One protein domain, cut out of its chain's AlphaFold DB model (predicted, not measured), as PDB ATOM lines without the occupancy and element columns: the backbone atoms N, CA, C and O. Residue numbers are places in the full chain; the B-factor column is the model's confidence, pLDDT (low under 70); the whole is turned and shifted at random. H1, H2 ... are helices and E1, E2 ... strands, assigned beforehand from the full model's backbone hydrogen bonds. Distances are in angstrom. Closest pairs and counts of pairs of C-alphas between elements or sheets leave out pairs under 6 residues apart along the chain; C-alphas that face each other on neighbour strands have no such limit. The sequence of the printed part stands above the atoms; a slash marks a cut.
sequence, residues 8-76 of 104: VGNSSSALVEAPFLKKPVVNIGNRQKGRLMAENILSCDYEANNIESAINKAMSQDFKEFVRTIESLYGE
ATOM      1  N   VAL A   8     166.130 192.619 104.970       98.12
ATOM      2  CA  VAL A   8     164.840 192.021 104.598       98.12
ATOM      3  C   VAL A   8     164.217 192.823 103.462       98.12
ATOM      4  O   VAL A   8     164.208 194.053 103.505       98.12
ATOM      5  N   GLY A   9     163.706 192.139 102.441       97.00
ATOM      6  CA  GLY A   9     163.034 192.764 101.304       97.00
ATOM      7  C   GLY A   9     163.406 192.059 100.012       97.00
ATOM      8  O   GLY A   9     163.517 190.846  99.978       97.00
ATOM      9  N   ASN A  10     163.609 192.802  98.930       97.44
ATOM     10  CA  ASN A  10     163.982 192.220  97.638       97.44
ATOM     11  C   ASN A  10     164.906 193.141  96.838       97.44
ATOM     12  O   ASN A  10     164.860 193.166  95.609       97.44
ATOM     13  N   SER A  11     165.730 193.939  97.520       96.75
ATOM     14  CA  SER A  11     166.716 194.816  96.880       96.75
ATOM     15  C   SER A  11     167.820 194.008  96.191       96.75
ATOM     16  O   SER A  11     168.190 192.928  96.642       96.75
ATOM     17  N   SER A  12     168.401 194.552  95.120       95.19
ATOM     18  CA  SER A  12     169.568 193.948  94.471       95.19
ATOM     19  C   SER A  12     170.812 193.987  95.361       95.19
ATOM     20  O   SER A  12     171.620 193.064  95.284       95.19
ATOM     21  N   SER A  13     170.938 195.006  96.220       93.56
ATOM     22  CA  SER A  13     172.035 195.137  97.190       93.56
ATOM     23  C   SER A  13     172.068 193.980  98.191       93.56
ATOM     24  O   SER A  13     173.138 193.580  98.642       93.56
ATOM     25  N   ALA A  14     170.914 193.368  98.469       94.56
ATOM     26  CA  ALA A  14     170.824 192.196  99.329       94.56
ATOM     27  C   ALA A  14     171.498 190.954  98.711       94.56
ATOM     28  O   ALA A  14     171.914 190.065  99.437       94.56
ATOM     29  N   LEU A  15     171.644 190.895  97.385       95.19
ATOM     30  CA  LEU A  15     172.342 189.797  96.705       95.19
ATOM     31  C   LEU A  15     173.823 190.100  96.479       95.19
ATOM     32  O   LEU A  15     174.646 189.198  96.555       95.19
ATOM     33  N   VAL A  16     174.143 191.354  96.162       95.12
ATOM     34  CA  VAL A  16     175.487 191.743  95.707       95.12
ATOM     35  C   VAL A  16     176.380 192.157  96.875       95.12
ATOM     36  O   VAL A  16     177.521 191.727  96.961       95.12
ATOM     37  N   GLU A  17     175.869 192.979  97.791       95.19
ATOM     38  CA  GLU A  17     176.683 193.614  98.835       95.19
ATOM     39  C   GLU A  17     176.616 192.852 100.163       95.19
ATOM     40  O   GLU A  17     177.597 192.783 100.903       95.19
ATOM     41  N   ALA A  18     175.461 192.269 100.491       95.69
ATOM     42  CA  ALA A  18     175.263 191.590 101.770       95.69
ATOM     43  C   ALA A  18     176.190 190.382 102.011       95.69
ATOM     44  O   ALA A  18     176.665 190.260 103.144       95.69
ATOM     45  N   PRO A  19     176.490 189.520 101.012       94.31
ATOM     46  CA  PRO A  19     177.444 188.426 101.199       94.31
ATOM     47  C   PRO A  19     178.851 188.939 101.522       94.31
ATOM     48  O   PRO A  19     179.494 188.435 102.437       94.31
ATOM     49  N   PHE A  20     179.302 190.004 100.850       94.44
ATOM     50  CA  PHE A  20     180.584 190.649 101.147       94.44
ATOM     51  C   PHE A  20     180.620 191.206 102.580       94.44
ATOM     52  O   PHE A  20     181.562 190.967 103.332       94.44
ATOM     53  N   LEU A  21     179.540 191.869 103.007       95.19
ATOM     54  CA  LEU A  21     179.393 192.409 104.365       95.19
ATOM     55  C   LEU A  21     179.102 191.344 105.441       95.19
ATOM     56  O   LEU A  21     178.872 191.706 106.600       95.19
ATOM     57  N   LYS A  22     179.068 190.055 105.073       96.06
ATOM     58  CA  LYS A  22     178.731 188.923 105.950       96.06
ATOM     59  C   LYS A  22     177.411 189.151 106.700       96.06
ATOM     60  O   LYS A  22     177.328 189.005 107.922       96.06
ATOM     61  N   LYS A  23     176.369 189.564 105.968       97.38
ATOM     62  CA  LYS A  23     175.035 189.841 106.520       97.38
ATOM     63  C   LYS A  23     173.997 188.801 106.096       97.38
ATOM     64  O   LYS A  23     173.889 188.527 104.901       97.38
ATOM     65  N   PRO A  24     173.196 188.271 107.040       98.25
ATOM     66  CA  PRO A  24     172.011 187.485 106.717       98.25
ATOM     67  C   PRO A  24     171.022 188.288 105.874       98.25
ATOM     68  O   PRO A  24     170.833 189.491 106.095       98.25
ATOM     69  N   VAL A  25     170.364 187.613 104.936       98.44
ATOM     70  CA  VAL A  25     169.376 188.220 104.042       98.44
ATOM     71  C   VAL A  25     168.104 187.386 104.021       98.44
ATOM     72  O   VAL A  25     168.159 186.166 103.914       98.44
ATOM     73  N   VAL A  26     166.962 188.066 104.047       98.56
ATOM     74  CA  VAL A  26     165.654 187.512 103.700       98.56
ATOM     75  C   VAL A  26     165.196 188.159 102.394       98.56
ATOM     76  O   VAL A  26     164.892 189.355 102.359       98.56
ATOM     77  N   ASN A  27     165.179 187.374 101.318       98.56
ATOM     78  CA  ASN A  27     164.711 187.782  99.997       98.56
ATOM     79  C   ASN A  27     163.240 187.369  99.804       98.56
ATOM     80  O   ASN A  27     162.925 186.184  99.746       98.56
ATOM     81  N   ILE A  28     162.352 188.351  99.673       98.44
ATOM     82  CA  ILE A  28     160.902 188.167  99.603       98.44
ATOM     83  C   ILE A  28     160.434 188.199  98.147       98.44
ATOM     84  O   ILE A  28     160.615 189.189  97.425       98.44
ATOM     85  N   GLY A  29     159.763 187.130  97.731       97.50
ATOM     86  CA  GLY A  29     159.138 187.022  96.422       97.50
ATOM     87  C   GLY A  29     160.124 186.768  95.278       97.50
ATOM     88  O   GLY A  29     161.265 186.340  95.450       97.50
ATOM     89  N   ASN A  30     159.661 187.018  94.054       96.94
ATOM     90  CA  ASN A  30     160.315 186.546  92.830       96.94
ATOM     91  C   ASN A  30     161.149 187.606  92.090       96.94
ATOM     92  O   ASN A  30     161.720 187.285  91.048       96.94
ATOM     93  N   ARG A  31     161.268 188.838  92.609       97.19
ATOM     94  CA  ARG A  31     161.999 189.934  91.937       97.19
ATOM     95  C   ARG A  31     163.434 189.551  91.563       97.19
ATOM     96  O   ARG A  31     163.934 189.986  90.533       97.19
ATOM     97  N   GLN A  32     164.095 188.759  92.403       97.12
ATOM     98  CA  GLN A  32     165.493 188.357  92.218       97.12
ATOM     99  C   GLN A  32     165.655 186.970  91.571       97.12
ATOM    100  O   GLN A  32     166.765 186.437  91.530       97.12
ATOM    101  N   LYS A  33     164.570 186.362  91.066       95.69
ATOM    102  CA  LYS A  33     164.603 185.022  90.464       95.69
ATOM    103  C   LYS A  33     165.588 184.978  89.289       95.69
ATOM    104  O   LYS A  33     165.576 185.849  88.427       95.69
ATOM    105  N   GLY A  34     166.421 183.939  89.257       95.44
ATOM    106  CA  GLY A  34     167.426 183.726  88.210       95.44
ATOM    107  C   GLY A  34     168.756 184.448  88.440       95.44
ATOM    108  O   GLY A  34     169.682 184.261  87.656       95.44
ATOM    109  N   ARG A  35     168.888 185.248  89.506       96.38
ATOM    110  CA  ARG A  35     170.182 185.807  89.912       96.38
ATOM    111  C   ARG A  35     170.949 184.823  90.789       96.38
ATOM    112  O   ARG A  35     170.346 184.014  91.489       96.38
ATOM    113  N   LEU A  36     172.274 184.940  90.773       95.31
ATOM    114  CA  LEU A  36     173.139 184.216  91.699       95.31
ATOM    115  C   LEU A  36     172.830 184.658  93.131       95.31
ATOM    116  O   LEU A  36     172.729 185.854  93.418       95.31
ATOM    117  N   MET A  37     172.667 183.683  94.017       96.06
ATOM    118  CA  MET A  37     172.398 183.898  95.432       96.06
ATOM    119  C   MET A  37     173.400 183.084  96.238       96.06
ATOM    120  O   MET A  37     173.499 181.874  96.053       96.06
ATOM    121  N   ALA A  38     174.151 183.760  97.103       96.31
ATOM    122  CA  ALA A  38     175.016 183.101  98.069       96.31
ATOM    123  C   ALA A  38     174.183 182.504  99.216       96.31
ATOM    124  O   ALA A  38     173.020 182.861  99.422       96.31
ATOM    125  N   GLU A  39     174.783 181.601  99.989       97.06
ATOM    126  CA  GLU A  39     174.073 180.813 101.007       97.06
ATOM    127  C   GLU A  39     173.615 181.632 102.229       97.06
ATOM    128  O   GLU A  39     172.832 181.156 103.049       97.06
ATOM    129  N   ASN A  40     174.028 182.900 102.334       97.38
ATOM    130  CA  ASN A  40     173.526 183.834 103.343       97.38
ATOM    131  C   ASN A  40     172.095 184.340 103.070       97.38
ATOM    132  O   ASN A  40     171.554 185.098 103.883       97.38
ATOM    133  N   ILE A  41     171.496 183.962 101.936       98.12
ATOM    134  CA  ILE A  41     170.198 184.446 101.463       98.12
ATOM    135  C   ILE A  41     169.123 183.383 101.681       98.12
ATOM    136  O   ILE A  41     169.094 182.344 101.025       98.12
ATOM    137  N   LEU A  42     168.173 183.687 102.560       98.31
ATOM    138  CA  LEU A  42     166.954 182.913 102.760       98.31
ATOM    139  C   LEU A  42     165.853 183.499 101.876       98.31
ATOM    140  O   LEU A  42     165.486 184.660 102.039       98.31
ATOM    141  N   SER A  43     165.326 182.720 100.934       98.12
ATOM    142  CA  SER A  43     164.201 183.159 100.101       98.12
ATOM    143  C   SER A  43     162.871 182.660 100.657       98.12
ATOM    144  O   SER A  43     162.761 181.498 101.045       98.12
ATOM    145  N   CYS A  44     161.860 183.523 100.654       97.94
ATOM    146  CA  CYS A  44     160.483 183.181 101.009       97.94
ATOM    147  C   CYS A  44     159.481 183.826 100.039       97.94
ATOM    148  O   CYS A  44     159.829 184.696  99.235       97.94
ATOM    149  N   ASP A  45     158.236 183.358 100.082       97.62
ATOM    150  CA  ASP A  45     157.114 183.956  99.360       97.62
ATOM    151  C   ASP A  45     156.529 185.159 100.130       97.62
ATOM    152  O   ASP A  45     157.187 185.751 100.986       97.62
ATOM    153  N   TYR A  46     155.314 185.577  99.771       97.12
ATOM    154  CA  TYR A  46     154.651 186.746 100.353       97.12
ATOM    155  C   TYR A  46     153.871 186.430 101.637       97.12
ATOM    156  O   TYR A  46     153.290 187.342 102.226       97.12
ATOM    157  N   GLU A  47     153.844 185.168 102.072       98.38
ATOM    158  CA  GLU A  47     153.062 184.755 103.233       98.38
ATOM    159  C   GLU A  47     153.723 185.231 104.528       98.38
ATOM    160  O   GLU A  47     154.911 185.003 104.769       98.38
ATOM    161  N   ALA A  48     152.933 185.862 105.400       98.31
ATOM    162  CA  ALA A  48     153.432 186.477 106.631       98.31
ATOM    163  C   ALA A  48     154.210 185.483 107.513       98.31
ATOM    164  O   ALA A  48     155.306 185.800 107.972       98.31
ATOM    165  N   ASN A  49     153.700 184.256 107.665       98.62
ATOM    166  CA  ASN A  49     154.347 183.202 108.454       98.62
ATOM    167  C   ASN A  49     155.703 182.776 107.863       98.62
ATOM    168  O   ASN A  49     156.651 182.501 108.599       98.62
ATOM    169  N   ASN A  50     155.823 182.745 106.532       98.50
ATOM    170  CA  ASN A  50     157.069 182.379 105.860       98.50
ATOM    171  C   ASN A  50     158.110 183.495 105.987       98.50
ATOM    172  O   ASN A  50     159.289 183.219 106.225       98.50
ATOM    173  N   ILE A  51     157.676 184.754 105.885       98.69
ATOM    174  CA  ILE A  51     158.520 185.927 106.136       98.69
ATOM    175  C   ILE A  51     159.016 185.920 107.585       98.69
ATOM    176  O   ILE A  51     160.219 186.039 107.815       98.69
ATOM    177  N   GLU A  52     158.125 185.721 108.556       98.75
ATOM    178  CA  GLU A  52     158.477 185.641 109.975       98.75
ATOM    179  C   GLU A  52     159.476 184.507 110.249       98.75
ATOM    180  O   GLU A  52     160.524 184.732 110.859       98.75
ATOM    181  N   SER A  53     159.216 183.301 109.734       98.69
ATOM    182  CA  SER A  53     160.124 182.160 109.885       98.69
ATOM    183  C   SER A  53     161.506 182.433 109.283       98.69
ATOM    184  O   SER A  53     162.523 182.061 109.876       98.69
ATOM    185  N   ALA A  54     161.567 183.072 108.112       98.62
ATOM    186  CA  ALA A  54     162.829 183.416 107.469       98.62
ATOM    187  C   ALA A  54     163.602 184.477 108.266       98.62
ATOM    188  O   ALA A  54     164.814 184.346 108.429       98.62
ATOM    189  N   ILE A  55     162.913 185.483 108.816       98.69
ATOM    190  CA  ILE A  55     163.519 186.503 109.685       98.69
ATOM    191  C   ILE A  55     164.071 185.864 110.961       98.69
ATOM    192  O   ILE A  55     165.223 186.116 111.318       98.69
ATOM    193  N   ASN A  56     163.298 184.997 111.617       98.69
ATOM    194  CA  ASN A  56     163.731 184.309 112.832       98.69
ATOM    195  C   ASN A  56     164.978 183.451 112.580       98.69
ATOM    196  O   ASN A  56     165.940 183.523 113.346       98.69
ATOM    197  N   LYS A  57     165.016 182.711 111.463       98.69
ATOM    198  CA  LYS A  57     166.209 181.960 111.051       98.69
ATOM    199  C   LYS A  57     167.385 182.883 110.724       98.69
ATOM    200  O   LYS A  57     168.487 182.627 111.188       98.69
ATOM    201  N   ALA A  58     167.168 183.970 109.983       98.38
ATOM    202  CA  ALA A  58     168.217 184.940 109.657       98.38
ATOM    203  C   ALA A  58     168.842 185.576 110.912       98.38
ATOM    204  O   ALA A  58     170.018 185.944 110.918       98.38
ATOM    205  N   MET A  59     168.049 185.713 111.973       98.19
ATOM    206  CA  MET A  59     168.472 186.288 113.244       98.19
ATOM    207  C   MET A  59     169.082 185.272 114.216       98.19
ATOM    208  O   MET A  59     169.657 185.713 115.220       98.19
ATOM    209  N   SER A  60     169.009 183.967 113.929       98.50
ATOM    210  CA  SER A  60     169.575 182.925 114.788       98.50
ATOM    211  C   SER A  60     171.101 183.016 114.858       98.50
ATOM    212  O   SER A  60     171.763 183.503 113.936       98.50
ATOM    213  N   GLN A  61     171.663 182.575 115.983       97.88
ATOM    214  CA  GLN A  61     173.106 182.622 116.197       97.88
ATOM    215  C   GLN A  61     173.838 181.708 115.207       97.88
ATOM    216  O   GLN A  61     174.736 182.175 114.511       97.88
ATOM    217  N   ASP A  62     173.374 180.467 115.061       98.38
ATOM    218  CA  ASP A  62     173.951 179.479 114.146       98.38
ATOM    219  C   ASP A  62     174.004 179.994 112.705       98.38
ATOM    220  O   ASP A  62     175.018 179.860 112.020       98.38
ATOM    221  N   PHE A  63     172.931 180.643 112.235       98.31
ATOM    222  CA  PHE A  63     172.912 181.176 110.877       98.31
ATOM    223  C   PHE A  63     173.859 182.366 110.726       98.31
ATOM    224  O   PHE A  63     174.565 182.460 109.728       98.31
ATOM    225  N   LYS A  64     173.938 183.260 111.717       97.62
ATOM    226  CA  LYS A  64     174.908 184.366 111.701       97.62
ATOM    227  C   LYS A  64     176.351 183.872 111.678       97.62
ATOM    228  O   LYS A  64     177.181 184.492 111.019       97.62
ATOM    229  N   GLU A  65     176.654 182.796 112.394       97.75
ATOM    230  CA  GLU A  65     177.982 182.181 112.398       97.75
ATOM    231  C   GLU A  65     178.302 181.536 111.052       97.75
ATOM    232  O   GLU A  65     179.355 181.825 110.487       97.75
ATOM    233  N   PHE A  66     177.360 180.784 110.483       98.12
ATOM    234  CA  PHE A  66     177.469 180.247 109.127       98.12
ATOM    235  C   PHE A  66     177.692 181.351 108.081       98.12
ATOM    236  O   PHE A  66     178.606 181.273 107.271       98.12
ATOM    237  N   VAL A  67     176.931 182.446 108.131       97.69
ATOM    238  CA  VAL A  67     177.069 183.563 107.179       97.69
ATOM    239  C   VAL A  67     178.468 184.189 107.194       97.69
ATOM    240  O   VAL A  67     178.925 184.688 106.165       97.69
ATOM    241  N   ARG A  68     179.183 184.158 108.326       96.06
ATOM    242  CA  ARG A  68     180.557 184.683 108.408       96.06
ATOM    243  C   ARG A  68     181.555 183.877 107.580       96.06
ATOM    244  O   ARG A  68     182.591 184.433 107.227       96.06
ATOM    245  N   THR A  69     181.254 182.617 107.264       96.44
ATOM    246  CA  THR A  69     182.124 181.745 106.462       96.44
ATOM    247  C   THR A  69     181.812 181.801 104.969       96.44
ATOM    248  O   THR A  69     182.563 181.247 104.177       96.44
ATOM    249  N   ILE A  70     180.712 182.445 104.574       94.88
ATOM    250  CA  ILE A  70     180.273 182.513 103.178       94.88
ATOM    251  C   ILE A  70     181.068 183.555 102.406       94.88
ATOM    252  O   ILE A  70     181.286 184.662 102.891       94.88
ATOM    253  N   GLU A  71     181.457 183.220 101.181       92.62
ATOM    254  CA  GLU A  71     182.123 184.119 100.237       92.62
ATOM    255  C   GLU A  71     181.126 184.839  99.320       92.62
ATOM    256  O   GLU A  71     179.992 184.398  99.107       92.62
ATOM    257  N   SER A  72     181.545 185.982  98.779       93.38
ATOM    258  CA  SER A  72     180.731 186.732  97.829       93.38
ATOM    259  C   SER A  72     180.845 186.135  96.427       93.38
ATOM    260  O   SER A  72     181.920 186.094  95.838       93.38
ATOM    261  N   LEU A  73     179.709 185.784  95.818       93.75
ATOM    262  CA  LEU A  73     179.660 185.385  94.401       93.75
ATOM    263  C   LEU A  73     179.880 186.563  93.434       93.75
ATOM    264  O   LEU A  73     179.988 186.360  92.227       93.75
ATOM    265  N   TYR A  74     179.898 187.795  93.950       92.50
ATOM    266  CA  TYR A  74     180.015 189.030  93.173       92.50
ATOM    267  C   TYR A  74     181.369 189.734  93.363       92.50
ATOM    268  O   TYR A  74     181.540 190.864  92.907       92.50
ATOM    269  N   GLY A  75     182.332 189.062  94.003       89.94
ATOM    270  CA  GLY A  75     183.698 189.546  94.198       89.94
ATOM    271  C   GLY A  75     183.975 190.094  95.598       89.94
ATOM    272  O   GLY A  75     183.065 190.293  96.406       89.94
ATOM    273  N   GLU A  76     185.259 190.347  95.855       87.81
ATOM    274  CA  GLU A  76     185.822 190.645  97.184       87.81
ATOM    275  C   GLU A  76     186.394 192.078  97.287       87.81
ATOM    276  O   GLU A  76     187.225 192.385  98.138       87.81
TER     277      GLU A  76
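What this domain is: This is residues 8 to 76 of the 104 residues of the protein "GDP/UDP-N,N'-diacetylbacillosamine 2-epimerase (Hydrolyzing)" of bioreactor metagenome (UniProt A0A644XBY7). What does the domain look like? Two short parallel strands, E1 and E2, run side by side in the middle of a flat body; H2 packs on both of them from one side, and the chain then turns a corner into H3. On the other side of the strands are the little helix H1 and the looping residues 29 to 40. What is it made of? The printed part has 69 residues, with three named helices and two named strands in the order H1 E1 E2 H2 H3; the sheet's order is E1, E2, and the class is mixed, helices and strands, with 33 residues, under half, in named elements. It is compact, with a radius of gyration of the C-alphas of 11.3 A and spans of 34 by 28 by 13 A.

Where its parts are: Where are the strands? E1 is residues 25 to 28, 9.6 A from first to last C-alpha, with C-alpha 25 at (169.376, 188.220, 104.042). E2 is residues 41 to 44, 9.8 A long. Where are the helices? H2, the longest, is residues 48 to 59 and 16.4 A long, and H3 is residues 61 to 69 and 13.3 A long, ending with C-alpha 69 at (182.124, 181.745, 106.462). H1 is residues 13 to 16, 5.1 A long, beginning with C-alpha 13 at (172.035, 195.137, 97.190).

How they stand to each other: How are the strands paired? E1 and E2 are parallel neighbours at 26 degrees, with N 27 and O 42 within hydrogen-bond range at 2.8 A, and N 44 and O 27 at 3.0 A. Residues 8 to 9 also pair, parallel, with residues 26 to 27 of E1. How near are the helices? The closest C-alphas of H2 and E1 are those of Val 26 and Ala 54, 6.2 A apart; those of H2 and E2 are Cys 44 and Asn 50, 6.0 A. H2 and H3 are close but not clearly touching, their closest C-alphas being those of Lys 57 and Phe 63 at 6.8 A, and run the same way at a steep tilt of 65 degrees. The closest C-alphas of H1 and E1 are those of Ala 14 and Val 25, 6.3 A apart. What stays apart? H1 is apart from H2 and H3, and H3 is apart from E1 and E2. How do the helix backbones read? Every O i to N i+4 pair is within hydrogen-bond range in H2 and 4 of 5 are in H3, while H1 is too short for such a pair, its one O i to N i+3 pair being within range.

The domain as a whole: How far does it reach? The two C-alphas farthest apart are those of Asn 49 and Glu 76, at 34.3 A. Is it unbroken, and which link is long? The printed part has no cut, and the link from E1 to E2, 12 residues, is long. Is confidence low anywhere? No printed residue is under 70, and the mean pLDDT of the printed part is 96.7.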